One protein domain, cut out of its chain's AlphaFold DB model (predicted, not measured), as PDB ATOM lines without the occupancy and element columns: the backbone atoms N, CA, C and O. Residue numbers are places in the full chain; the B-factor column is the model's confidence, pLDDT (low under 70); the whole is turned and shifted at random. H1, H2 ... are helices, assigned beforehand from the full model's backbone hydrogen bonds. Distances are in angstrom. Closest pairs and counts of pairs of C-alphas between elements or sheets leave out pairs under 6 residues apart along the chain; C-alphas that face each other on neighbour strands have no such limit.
ATOM      1  N   LEU A  59       0.810  23.137  60.689       89.81
ATOM      2  CA  LEU A  59       0.160  22.399  61.771       89.81
ATOM      3  C   LEU A  59       0.440  20.895  61.673       89.81
ATOM      4  O   LEU A  59       0.947  20.310  62.626       89.81
ATOM      5  N   SER A  60       0.175  20.290  60.514       89.81
ATOM      6  CA  SER A  60       0.391  18.858  60.290       89.81
ATOM      7  C   SER A  60       1.851  18.451  60.509       89.81
ATOM      8  O   SER A  60       2.128  17.394  61.078       89.81
ATOM      9  N   ARG A  61       2.802  19.302  60.108       90.88
ATOM     10  CA  ARG A  61       4.226  19.035  60.315       90.88
ATOM     11  C   ARG A  61       4.623  19.116  61.787       90.88
ATOM     12  O   ARG A  61       5.314  18.224  62.260       90.88
ATOM     13  N   ALA A  62       4.137  20.116  62.521       92.00
ATOM     14  CA  ALA A  62       4.366  20.209  63.962       92.00
ATOM     15  C   ALA A  62       3.759  19.015  64.730       92.00
ATOM     16  O   ALA A  62       4.360  18.537  65.688       92.00
ATOM     17  N   GLU A  63       2.604  18.497  64.294       94.38
ATOM     18  CA  GLU A  63       2.012  17.270  64.850       94.38
ATOM     19  C   GLU A  63       2.875  16.037  64.564       94.38
ATOM     20  O   GLU A  63       3.092  15.213  65.453       94.38
ATOM     21  N   SER A  64       3.398  15.918  63.340       94.19
ATOM     22  CA  SER A  64       4.308  14.833  62.968       94.19
ATOM     23  C   SER A  64       5.594  14.853  63.793       94.19
ATOM     24  O   SER A  64       6.019  13.797  64.258       94.19
ATOM     25  N   ASP A  65       6.198  16.028  63.989       94.00
ATOM     26  CA  ASP A  65       7.429  16.179  64.771       94.00
ATOM     27  C   ASP A  65       7.200  15.765  66.235       94.00
ATOM     28  O   ASP A  65       7.949  14.952  66.773       94.00
ATOM     29  N   LEU A  66       6.102  16.220  66.856       95.75
ATOM     30  CA  LEU A  66       5.760  15.825  68.226       95.75
ATOM     31  C   LEU A  66       5.527  14.313  68.351       95.75
ATOM     32  O   LEU A  66       6.020  13.689  69.288       95.75
ATOM     33  N   ASN A  67       4.803  13.708  67.407       95.62
ATOM     34  CA  ASN A  67       4.565  12.264  67.408       95.62
ATOM     35  C   ASN A  67       5.868  11.467  67.268       95.62
ATOM     36  O   ASN A  67       6.041  10.448  67.939       95.62
ATOM     37  N   PHE A  68       6.787  11.935  66.421       95.50
ATOM     38  CA  PHE A  68       8.108  11.334  66.273       95.50
ATOM     39  C   PHE A  68       8.908  11.426  67.577       95.50
ATOM     40  O   PHE A  68       9.445  10.419  68.035       95.50
ATOM     41  N   SER A  69       8.913  12.591  68.225       95.62
ATOM     42  CA  SER A  69       9.603  12.795  69.500       95.62
ATOM     43  C   SER A  69       9.013  11.948  70.636       95.62
ATOM     44  O   SER A  69       9.768  11.381  71.424       95.62
ATOM     45  N   VAL A  70       7.688  11.756  70.687       95.81
ATOM     46  CA  VAL A  70       7.040  10.814  71.627       95.81
ATOM     47  C   VAL A  70       7.489   9.371  71.371       95.81
ATOM     48  O   VAL A  70       7.800   8.646  72.317       95.81
ATOM     49  N   ALA A  71       7.534   8.938  70.108       94.19
ATOM     50  CA  ALA A  71       7.987   7.593  69.757       94.19
ATOM     51  C   ALA A  71       9.463   7.380  70.126       94.19
ATOM     52  O   ALA A  71       9.797   6.382  70.764       94.19
ATOM     53  N   SER A  72      10.317   8.356  69.810       93.50
ATOM     54  CA  SER A  72      11.733   8.336  70.176       93.50
ATOM     55  C   SER A  72      11.926   8.272  71.692       93.50
ATOM     56  O   SER A  72      12.749   7.493  72.164       93.50
ATOM     57  N   LEU A  73      11.153   9.038  72.471       94.81
ATOM     58  CA  LEU A  73      11.225   8.998  73.932       94.81
ATOM     59  C   LEU A  73      10.864   7.611  74.479       94.81
ATOM     60  O   LEU A  73      11.568   7.102  75.346       94.81
ATOM     61  N   ARG A  74       9.817   6.964  73.951       93.94
ATOM     62  CA  ARG A  74       9.447   5.592  74.349       93.94
ATOM     63  C   ARG A  74      10.565   4.589  74.083       93.94
ATOM     64  O   ARG A  74      10.827   3.725  74.916       93.94
ATOM     65  N   ASP A  75      11.218   4.682  72.930       92.19
ATOM     66  CA  ASP A  75      12.299   3.761  72.578       92.19
ATOM     67  C   ASP A  75      13.535   3.969  73.464       92.19
ATOM     68  O   ASP A  75      14.158   2.998  73.897       92.19
ATOM     69  N   VAL A  76      13.834   5.220  73.816       92.44
ATOM     70  CA  VAL A  76      14.910   5.566  74.751       92.44
ATOM     71  C   VAL A  76      14.588   5.109  76.181       92.44
ATOM     72  O   VAL A  76      15.455   4.538  76.843       92.44
ATOM     73  N   LEU A  77      13.343   5.276  76.645       92.38
ATOM     74  CA  LEU A  77      12.899   4.793  77.959       92.38
ATOM     75  C   LEU A  77      13.053   3.270  78.082       92.38
ATOM     76  O   LEU A  77      13.551   2.787  79.096       92.38
ATOM     77  N   LYS A  78      12.722   2.510  77.029       90.12
ATOM     78  CA  LYS A  78      12.942   1.051  76.993       90.12
ATOM     79  C   LYS A  78      14.420   0.664  77.050       90.12
ATOM     80  O   LYS A  78      14.745  -0.407  77.556       90.12
ATOM     81  N   ALA A  79      15.302   1.497  76.499       89.06
ATOM     82  CA  ALA A  79      16.743   1.263  76.523       89.06
ATOM     83  C   ALA A  79      17.379   1.590  77.889       89.06
ATOM     84  O   ALA A  79      18.457   1.077  78.183       89.06
ATOM     85  N   GLY A  80      16.726   2.415  78.717       81.25
ATOM     86  CA  GLY A  80      17.138   2.703  80.096       81.25
ATOM     87  C   GLY A  80      18.391   3.576  80.237       81.25
ATOM     88  O   GLY A  80      19.044   3.532  81.276       81.25
ATOM     89  N   ASN A  81      18.762   4.344  79.208       84.31
ATOM     90  CA  ASN A  81      19.916   5.247  79.269       84.31
ATOM     91  C   ASN A  81      19.492   6.653  79.736       84.31
ATOM     92  O   ASN A  81      18.944   7.422  78.949       84.31
ATOM     93  N   GLU A  82      19.776   6.982  80.997       83.06
ATOM     94  CA  GLU A  82      19.367   8.234  81.656       83.06
ATOM     95  C   GLU A  82      19.830   9.514  80.940       83.06
ATOM     96  O   GLU A  82      19.059  10.467  80.847       83.06
ATOM     97  N   GLU A  83      21.045   9.536  80.383       82.31
ATOM     98  CA  GLU A  83      21.586  10.713  79.683       82.31
ATOM     99  C   GLU A  83      20.808  10.993  78.389       82.31
ATOM    100  O   GLU A  83      20.432  12.128  78.100       82.31
ATOM    101  N   ILE A  84      20.465   9.933  77.655       90.69
ATOM    102  CA  ILE A  84      19.691  10.034  76.411       90.69
ATOM    103  C   ILE A  84      18.220  10.375  76.712       90.69
ATOM    104  O   ILE A  84      17.559  11.018  75.895       90.69
ATOM    105  N   ILE A  85      17.694   9.986  77.882       91.50
ATOM    106  CA  ILE A  85      16.325  10.327  78.304       91.50
ATOM    107  C   ILE A  85      16.160  11.846  78.471       91.50
ATOM    108  O   ILE A  85      15.168  12.384  77.972       91.50
ATOM    109  N   ASP A  86      17.102  12.551  79.115       89.12
ATOM    110  CA  ASP A  86      17.010  14.018  79.284       89.12
ATOM    111  C   ASP A  86      17.067  14.738  77.925       89.12
ATOM    112  O   ASP A  86      16.255  15.626  77.658       89.12
ATOM    113  N   GLU A  87      17.941  14.303  77.009       90.81
ATOM    114  CA  GLU A  87      18.030  14.861  75.649       90.81
ATOM    115  C   GLU A  87      16.760  14.612  74.815       90.81
ATOM    116  O   GLU A  87      16.245  15.521  74.146       90.81
ATOM    117  N   ALA A  88      16.222  13.389  74.869       93.19
ATOM    118  CA  ALA A  88      14.987  13.027  74.180       93.19
ATOM    119  C   ALA A  88      13.793  13.817  74.736       93.19
ATOM    120  O   ALA A  88      12.969  14.327  73.971       93.19
ATOM    121  N   PHE A  89      13.721  13.982  76.060       94.31
ATOM    122  CA  PHE A  89      12.692  14.787  76.706       94.31
ATOM    123  C   PHE A  89      12.821  16.275  76.362       94.31
ATOM    124  O   PHE A  89      11.816  16.937  76.100       94.31
ATOM    125  N   TYR A  90      14.043  16.811  76.305       91.88
ATOM    126  CA  TYR A  90      14.284  18.191  75.890       91.88
ATOM    127  C   TYR A  90      13.820  18.444  74.450       91.88
ATOM    128  O   TYR A  90      13.118  19.425  74.191       91.88
ATOM    129  N   SER A  91      14.131  17.526  73.532       93.19
ATOM    130  CA  SER A  91      13.683  17.592  72.135       93.19
ATOM    131  C   SER A  91      12.155  17.535  72.027       93.19
ATOM    132  O   SER A  91      11.540  18.387  71.383       93.19
ATOM    133  N   LEU A  92      11.520  16.605  72.751       95.81
ATOM    134  CA  LEU A  92      10.063  16.489  72.818       95.81
ATOM    135  C   LEU A  92       9.408  17.757  73.363       95.81
ATOM    136  O   LEU A  92       8.401  18.213  72.824       95.81
ATOM    137  N   LYS A  93       9.985  18.349  74.410       94.94
ATOM    138  CA  LYS A  93       9.502  19.600  74.994       94.94
ATOM    139  C   LYS A  93       9.491  20.730  73.964       94.94
ATOM    140  O   LYS A  93       8.507  21.465  73.893       94.94
ATOM    141  N   ILE A  94      10.528  20.844  73.134       94.69
ATOM    142  CA  ILE A  94      10.555  21.834  72.048       94.69
ATOM    143  C   ILE A  94       9.411  21.589  71.059       94.69
ATOM    144  O   ILE A  94       8.684  22.527  70.724       94.69
ATOM    145  N   ASP A  95       9.207  20.347  70.620       95.81
ATOM    146  CA  ASP A  95       8.146  20.023  69.660       95.81
ATOM    147  C   ASP A  95       6.738  20.213  70.233       95.81
ATOM    148  O   ASP A  95       5.839  20.669  69.519       95.81
ATOM    149  N   TYR A  96       6.555  19.946  71.527       96.50
ATOM    150  CA  TYR A  96       5.306  20.202  72.237       96.50
ATOM    151  C   TYR A  96       4.954  21.692  72.211       96.50
ATOM    152  O   TYR A  96       3.874  22.065  71.742       96.50
ATOM    153  N   PHE A  97       5.875  22.559  72.649       95.94
ATOM    154  CA  PHE A  97       5.632  24.003  72.668       95.94
ATOM    155  C   PHE A  97       5.515  24.584  71.261       95.94
ATOM    156  O   PHE A  97       4.662  25.436  71.021       95.94
ATOM    157  N   LYS A  98       6.288  24.074  70.297       93.88
ATOM    158  CA  LYS A  98       6.143  24.429  68.881       93.88
ATOM    159  C   LYS A  98       4.718  24.161  68.393       93.88
ATOM    160  O   LYS A  98       4.081  25.063  67.854       93.88
ATOM    161  N   LEU A  99       4.182  22.959  68.628       94.75
ATOM    162  CA  LEU A  99       2.806  22.626  68.256       94.75
ATOM    163  C   LEU A  99       1.776  23.468  69.021       94.75
ATOM    164  O   LEU A  99       0.788  23.906  68.428       94.75
ATOM    165  N   LYS A 100       1.996  23.710  70.318       94.44
ATOM    166  CA  LYS A 100       1.132  24.562  71.145       94.44
ATOM    167  C   LYS A 100       1.031  25.970  70.558       94.44
ATOM    168  O   LYS A 100      -0.078  26.429  70.295       94.44
ATOM    169  N   PHE A 101       2.158  26.607  70.242       92.50
ATOM    170  CA  PHE A 101       2.179  27.950  69.661       92.50
ATOM    171  C   PHE A 101       1.573  28.011  68.263       92.50
ATOM    172  O   PHE A 101       0.885  28.979  67.943       92.50
ATOM    173  N   VAL A 102       1.742  26.969  67.444       90.50
ATOM    174  CA  VAL A 102       1.002  26.862  66.180       90.50
ATOM    175  C   VAL A 102      -0.505  26.793  66.463       90.50
ATOM    176  O   VAL A 102      -1.282  27.555  65.901       90.50
ATOM    177  N   LYS A 103      -0.972  25.946  67.383       90.88
ATOM    178  CA  LYS A 103      -2.411  25.854  67.694       90.88
ATOM    179  C   LYS A 103      -2.987  27.156  68.254       90.88
ATOM    180  O   LYS A 103      -4.097  27.525  67.875       90.88
ATOM    181  N   GLU A 104      -2.250  27.858  69.106       90.06
ATOM    182  CA  GLU A 104      -2.639  29.166  69.640       90.06
ATOM    183  C   GLU A 104      -2.685  30.227  68.538       90.06
ATOM    184  O   GLU A 104      -3.683  30.937  68.395       90.06
ATOM    185  N   TYR A 105      -1.660  30.287  67.685       85.81
ATOM    186  CA  TYR A 105      -1.622  31.233  66.577       85.81
ATOM    187  C   TYR A 105      -2.754  30.980  65.571       85.81
ATOM    188  O   TYR A 105      -3.324  31.934  65.044       85.81
ATOM    189  N   ARG A 106      -3.186  29.727  65.373       83.56
ATOM    190  CA  ARG A 106      -4.354  29.377  64.541       83.56
ATOM    191  C   ARG A 106      -5.644  30.061  64.995       83.56
ATOM    192  O   ARG A 106      -6.532  30.308  64.179       83.56
ATOM    193  N   ASN A 222      10.108  27.519  50.802       49.09
ATOM    194  CA  ASN A 222      10.369  26.731  51.986       49.09
ATOM    195  C   ASN A 222       9.384  27.158  53.072       49.09
ATOM    196  O   ASN A 222       9.441  28.270  53.578       49.09
ATOM    197  N   LEU A 223       8.493  26.241  53.444       53.06
ATOM    198  CA  LEU A 223       7.699  26.318  54.677       53.06
ATOM    199  C   LEU A 223       8.583  26.175  55.934       53.06
ATOM    200  O   LEU A 223       8.146  26.486  57.037       53.06
ATOM    201  N   TYR A 224       9.825  25.708  55.754       51.00
ATOM    202  CA  TYR A 224      10.837  25.515  56.795       51.00
ATOM    203  C   TYR A 224      11.092  26.756  57.669       51.00
ATOM    204  O   TYR A 224      10.966  26.616  58.879       51.00
ATOM    205  N   PRO A 225      11.366  27.956  57.114       57.53
ATOM    206  CA  PRO A 225      11.570  29.169  57.910       57.53
ATOM    207  C   PRO A 225      10.385  29.528  58.823       57.53
ATOM    208  O   PRO A 225      10.594  30.021  59.924       57.53
ATOM    209  N   ASN A 226       9.143  29.215  58.438       65.94
ATOM    210  CA  ASN A 226       7.968  29.500  59.273       65.94
ATOM    211  C   ASN A 226       7.843  28.519  60.450       65.94
ATOM    212  O   ASN A 226       7.481  28.911  61.557       65.94
ATOM    213  N   LEU A 227       8.167  27.241  60.233       74.31
ATOM    214  CA  LEU A 227       8.259  26.258  61.318       74.31
ATOM    215  C   LEU A 227       9.447  26.568  62.246       74.31
ATOM    216  O   LEU A 227       9.357  26.352  63.452       74.31
ATOM    217  N   GLU A 228      10.533  27.101  61.686       80.88
ATOM    218  CA  GLU A 228      11.717  27.555  62.414       80.88
ATOM    219  C   GLU A 228      11.410  28.751  63.326       80.88
ATOM    220  O   GLU A 228      11.888  28.780  64.456       80.88
ATOM    221  N   ASP A 229      10.550  29.686  62.911       83.19
ATOM    222  CA  ASP A 229      10.098  30.777  63.783       83.19
ATOM    223  C   ASP A 229       9.325  30.249  65.002       83.19
ATOM    224  O   ASP A 229       9.611  30.652  66.132       83.19
ATOM    225  N   PHE A 230       8.402  29.297  64.814       87.81
ATOM    226  CA  PHE A 230       7.716  28.640  65.937       87.81
ATOM    227  C   PHE A 230       8.678  27.817  66.804       87.81
ATOM    228  O   PHE A 230       8.530  27.795  68.025       87.81
ATOM    229  N   HIS A 231       9.679  27.179  66.198       89.31
ATOM    230  CA  HIS A 231      10.729  26.460  66.916       89.31
ATOM    231  C   HIS A 231      11.588  27.407  67.767       89.31
ATOM    232  O   HIS A 231      11.838  27.128  68.935       89.31
ATOM    233  N   ARG A 232      11.978  28.568  67.229       88.19
ATOM    234  CA  ARG A 232      12.720  29.596  67.967       88.19
ATOM    235  C   ARG A 232      11.888  30.170  69.110       88.19
ATOM    236  O   ARG A 232      12.408  30.332  70.208       88.19
ATOM    237  N   THR A 233      10.598  30.424  68.892       88.00
ATOM    238  CA  THR A 233       9.682  30.838  69.966       88.00
ATOM    239  C   THR A 233       9.561  29.762  71.047       88.00
ATOM    240  O   THR A 233       9.594  30.093  72.229       88.00
ATOM    241  N   ALA A 234       9.498  28.481  70.669       92.50
ATOM    242  CA  ALA A 234       9.517  27.365  71.615       92.50
ATOM    243  C   ALA A 234      10.802  27.331  72.450       92.50
ATOM    244  O   ALA A 234      10.728  27.260  73.675       92.50
ATOM    245  N   LEU A 235      11.964  27.457  71.808       91.94
ATOM    246  CA  LEU A 235      13.256  27.525  72.492       91.94
ATOM    247  C   LEU A 235      13.330  28.700  73.471       91.94
ATOM    248  O   LEU A 235      13.684  28.502  74.631       91.94
ATOM    249  N   ASN A 236      12.950  29.899  73.027       91.00
ATOM    250  CA  ASN A 236      12.952  31.089  73.876       91.00
ATOM    251  C   ASN A 236      12.015  30.911  75.075       91.00
ATOM    252  O   ASN A 236      12.408  31.193  76.200       91.00
ATOM    253  N   HIS A 237      10.814  30.366  74.861       90.88
ATOM    254  CA  HIS A 237       9.870  30.106  75.944       90.88
ATOM    255  C   HIS A 237      10.423  29.120  76.980       90.88
ATOM    256  O   HIS A 237      10.289  29.353  78.180       90.88
ATOM    257  N   ILE A 238      11.068  28.040  76.533       90.69
ATOM    258  CA  ILE A 238      11.696  27.047  77.418       90.69
ATOM    259  C   ILE A 238      12.864  27.659  78.197       90.69
ATOM    260  O   ILE A 238      13.061  27.305  79.357       90.69
ATOM    261  N   TRP A 239      13.631  28.548  77.564       88.56
ATOM    262  CA  TRP A 239      14.776  29.220  78.175       88.56
ATOM    263  C   TRP A 239      14.368  30.277  79.208       88.56
ATOM    264  O   TRP A 239      14.996  30.391  80.257       88.56
ATOM    265  N   GLU A 240      13.331  31.061  78.908       87.75
ATOM    266  CA  GLU A 240      12.843  32.144  79.769       87.75
ATOM    267  C   GLU A 240      11.989  31.638  80.937       87.75
ATOM    268  O   GLU A 240      11.927  32.284  81.984       87.75
ATOM    269  N   SER A 241      11.323  30.495  80.771       85.56
ATOM    270  CA  SER A 241      10.463  29.914  81.802       85.56
ATOM    271  C   SER A 241      11.256  29.069  82.797       85.56
ATOM    272  O   SER A 241      12.298  28.499  82.478       85.56
ATOM    273  N   GLU A 242      10.724  28.898  84.008       80.75
ATOM    274  CA  GLU A 242      11.304  27.952  84.961       80.75
ATOM    275  C   GLU A 242      11.299  26.523  84.383       80.75
ATOM    276  O   GLU A 242      10.286  26.037  83.859       80.75
ATOM    277  N   ARG A 243      12.444  25.826  84.496       77.94
ATOM    278  CA  ARG A 243      12.633  24.462  83.959       77.94
ATOM    279  C   ARG A 243      11.529  23.517  84.429       77.94
ATOM    280  O   ARG A 243      11.053  22.710  83.634       77.94
ATOM    281  N   ASN A 244      11.114  23.626  85.690       82.44
ATOM    282  CA  ASN A 244      10.099  22.749  86.265       82.44
ATOM    283  C   ASN A 244       8.710  23.020  85.684       82.44
ATOM    284  O   ASN A 244       8.031  22.070  85.319       82.44
ATOM    285  N   THR A 245       8.309  24.280  85.495       87.56
ATOM    286  CA  THR A 245       6.989  24.627  84.942       87.56
ATOM    287  C   THR A 245       6.795  24.061  83.538       87.56
ATOM    288  O   THR A 245       5.810  23.375  83.274       87.56
ATOM    289  N   THR A 246       7.767  24.283  82.649       89.62
ATOM    290  CA  THR A 246       7.682  23.796  81.262       89.62
ATOM    291  C   THR A 246       7.773  22.279  81.178       89.62
ATOM    292  O   THR A 246       7.095  21.664  80.361       89.62
ATOM    293  N   SER A 247       8.586  21.658  82.037       90.94
ATOM    294  CA  SER A 247       8.705  20.198  82.087       90.94
ATOM    295  C   SER A 247       7.428  19.554  82.628       90.94
ATOM    296  O   SER A 247       6.992  18.543  82.089       90.94
ATOM    297  N   CYS A 248       6.777  20.159  83.622       92.31
ATOM    298  CA  CYS A 248       5.524  19.652  84.173       92.31
ATOM    299  C   CYS A 248       4.353  19.748  83.207       92.31
ATOM    300  O   CYS A 248       3.570  18.807  83.116       92.31
ATOM    301  N   GLU A 249       4.261  20.828  82.434       94.31
ATOM    302  CA  GLU A 249       3.241  20.939  81.391       94.31
ATOM    303  C   GLU A 249       3.384  19.823  80.339       94.31
ATOM    304  O   GLU A 249       2.408  19.170  79.961       94.31
ATOM    305  N   VAL A 250       4.619  19.539  79.913       94.38
ATOM    306  CA  VAL A 250       4.903  18.458  78.959       94.38
ATOM    307  C   VAL A 250       4.632  17.085  79.574       94.38
ATOM    308  O   VAL A 250       4.039  16.230  78.918       94.38
ATOM    309  N   LEU A 251       5.016  16.861  80.833       93.62
ATOM    310  CA  LEU A 251       4.707  15.620  81.546       93.62
ATOM    311  C   LEU A 251       3.192  15.410  81.662       93.62
ATOM    312  O   LEU A 251       2.713  14.308  81.404       93.62
ATOM    313  N   GLN A 252       2.428  16.472  81.940       93.50
ATOM    314  CA  GLN A 252       0.965  16.441  81.959       93.50
ATOM    315  C   GLN A 252       0.380  16.010  80.610       93.50
ATOM    316  O   GLN A 252      -0.545  15.199  80.566       93.50
ATOM    317  N   TYR A 253       0.937  16.503  79.504       93.06
ATOM    318  CA  TYR A 253       0.567  16.041  78.166       93.06
ATOM    319  C   TYR A 253       0.881  14.547  77.965       93.06
ATOM    320  O   TYR A 253       0.036  13.786  77.476       93.06
ATOM    321  N   LEU A 254       2.067  14.107  78.396       93.69
ATOM    322  CA  LEU A 254       2.528  12.727  78.244       93.69
ATOM    323  C   LEU A 254       1.728  11.706  79.060       93.69
ATOM    324  O   LEU A 254       1.730  10.540  78.678       93.69
ATOM    325  N   HIS A 255       0.966  12.104  80.084       90.88
ATOM    326  CA  HIS A 255       0.069  11.188  80.813       90.88
ATOM    327  C   HIS A 255      -0.954  10.477  79.923       90.88
ATOM    328  O   HIS A 255      -1.409   9.386  80.250       90.88
ATOM    329  N   THR A 256      -1.324  11.082  78.795       87.69
ATOM    330  CA  THR A 256      -2.233  10.453  77.824       87.69
ATOM    331  C   THR A 256      -1.505   9.617  76.771       87.69
ATOM    332  O   THR A 256      -2.137   8.859  76.035       87.69
ATOM    333  N   ALA A 257      -0.180   9.754  76.688       86.50
ATOM    334  CA  ALA A 257       0.650   9.204  75.630       86.50
ATOM    335  C   ALA A 257       1.667   8.166  76.124       86.50
ATOM    336  O   ALA A 257       2.198   7.440  75.296       86.50
ATOM    337  N   LEU A 258       1.953   8.053  77.416       90.88
ATOM    338  CA  LEU A 258       2.869   7.064  77.994       90.88
ATOM    339  C   LEU A 258       2.131   6.169  78.993       90.88
ATOM    340  O   LEU A 258       1.083   6.548  79.516       90.88
ATOM    341  N   SER A 259       2.666   4.974  79.245       91.12
ATOM    342  CA  SER A 259       2.194   4.143  80.356       91.12
ATOM    343  C   SER A 259       2.599   4.756  81.704       91.12
ATOM    344  O   SER A 259       3.531   5.557  81.778       91.12
ATOM    345  N   GLU A 260       1.924   4.369  82.790       89.38
ATOM    346  CA  GLU A 260       2.280   4.845  84.138       89.38
ATOM    347  C   GLU A 260       3.726   4.485  84.520       89.38
ATOM    348  O   GLU A 260       4.413   5.294  85.135       89.38
ATOM    349  N   GLU A 261       4.215   3.312  84.106       89.56
ATOM    350  CA  GLU A 261       5.590   2.860  84.360       89.56
ATOM    351  C   GLU A 261       6.627   3.685  83.575       89.56
ATOM    352  O   GLU A 261       7.643   4.111  84.130       89.56
ATOM    353  N   GLU A 262       6.355   3.963  82.293       91.75
ATOM    354  CA  GLU A 262       7.197   4.829  81.454       91.75
ATOM    355  C   GLU A 262       7.280   6.244  82.039       91.75
ATOM    356  O   GLU A 262       8.346   6.863  82.052       91.75
ATOM    357  N   LEU A 263       6.155   6.749  82.546       91.25
ATOM    358  CA  LEU A 263       6.044   8.098  83.075       91.25
ATOM    359  C   LEU A 263       6.697   8.244  84.457       91.25
ATOM    360  O   LEU A 263       7.371   9.244  84.694       91.25
ATOM    361  N   ASP A 264       6.577   7.243  85.334       89.38
ATOM    362  CA  ASP A 264       7.295   7.191  86.618       89.38
ATOM    363  C   ASP A 264       8.816   7.116  86.409       89.38
ATOM    364  O   ASP A 264       9.577   7.845  87.051       89.38
ATOM    365  N   THR A 265       9.269   6.306  85.445       88.50
ATOM    366  CA  THR A 265      10.687   6.245  85.050       88.50
ATOM    367  C   THR A 265      11.176   7.609  84.571       88.50
ATOM    368  O   THR A 265      12.188   8.110  85.054       88.50
ATOM    369  N   LEU A 266      10.417   8.253  83.681       91.25
ATOM    370  CA  LEU A 266      10.742   9.574  83.153       91.25
ATOM    371  C   LEU A 266      10.806  10.647  84.255       91.25
ATOM    372  O   LEU A 266      11.765  11.414  84.306       91.25
ATOM    373  N   GLN A 267       9.825  10.697  85.161       90.06
ATOM    374  CA  GLN A 267       9.803  11.663  86.267       90.06
ATOM    375  C   GLN A 267      10.997  11.488  87.214       90.06
ATOM    376  O   GLN A 267      11.611  12.481  87.619       90.06
ATOM    377  N   LYS A 268      11.357  10.238  87.527       88.31
ATOM    378  CA  LYS A 268      12.528   9.913  88.352       88.31
ATOM    379  C   LYS A 268      13.826  10.350  87.685       88.31
ATOM    380  O   LYS A 268      14.629  11.014  88.334       88.31
ATOM    381  N   THR A 269      14.012  10.030  86.405       87.94
ATOM    382  CA  THR A 269      15.224  10.392  85.655       87.94
ATOM    383  C   THR A 269      15.388  11.905  85.525       87.94
ATOM    384  O   THR A 269      16.487  12.423  85.699       87.94
ATOM    385  N   LEU A 270      14.300  12.638  85.277       86.75
ATOM    386  CA  LEU A 270      14.350  14.095  85.130       86.75
ATOM    387  C   LEU A 270      14.495  14.838  86.470       86.75
ATOM    388  O   LEU A 270      14.793  16.032  86.470       86.75
TER     389      LEU A 270
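Overview. This is residues 59 to 106 and 222 to 270 of the 275 residues of the protein "Hypothetical membrane protein" of Thermococcus kodakarensis (strain ATCC BAA-918 / JCM 12380 / KOD1) (UniProt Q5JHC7). A long hairpin of two helices, H1 and H2, runs along the longest axis; shorter H3, H4 and H5 pack crosswise on H2, H5 near the hairpin's turn. The printed part has 97 residues, with five named helices, H1 to H5 in chain order: all helix. It is compact, with radius of gyration of the C-alphas 13.3 A and spans of 38 by 26 by 23 A.

Along the chain. H1, residues 59 to 79, begins at C-alpha 59 (0.160, 22.399, 61.771) and measures 30.6 A. H2, residues 82 to 106, measures 36.1 A. H3 is residues 224 to 240, H4 243 to 254, and H5 260 to 270, ending at C-alpha 270 (14.350, 14.095, 85.130).

Arrangement. H1 and H2, a hairpin, touch at a shallow tilt of 18 degrees, closest C-alphas Ser 69 and Leu 92, 5.0 A. H2 touches H3 with residues 94 to 102 alone, at a steep tilt of 65 degrees, closest C-alphas Lys 98 and Ala 234, 5.2 A. In the five helices every O i to N i+4 pair is within hydrogen-bond range.

Size, cuts and confidence. C-alphas 106 and 222 are 19.5 A apart across the cut. Residues 222 to 226 have pLDDT under 70.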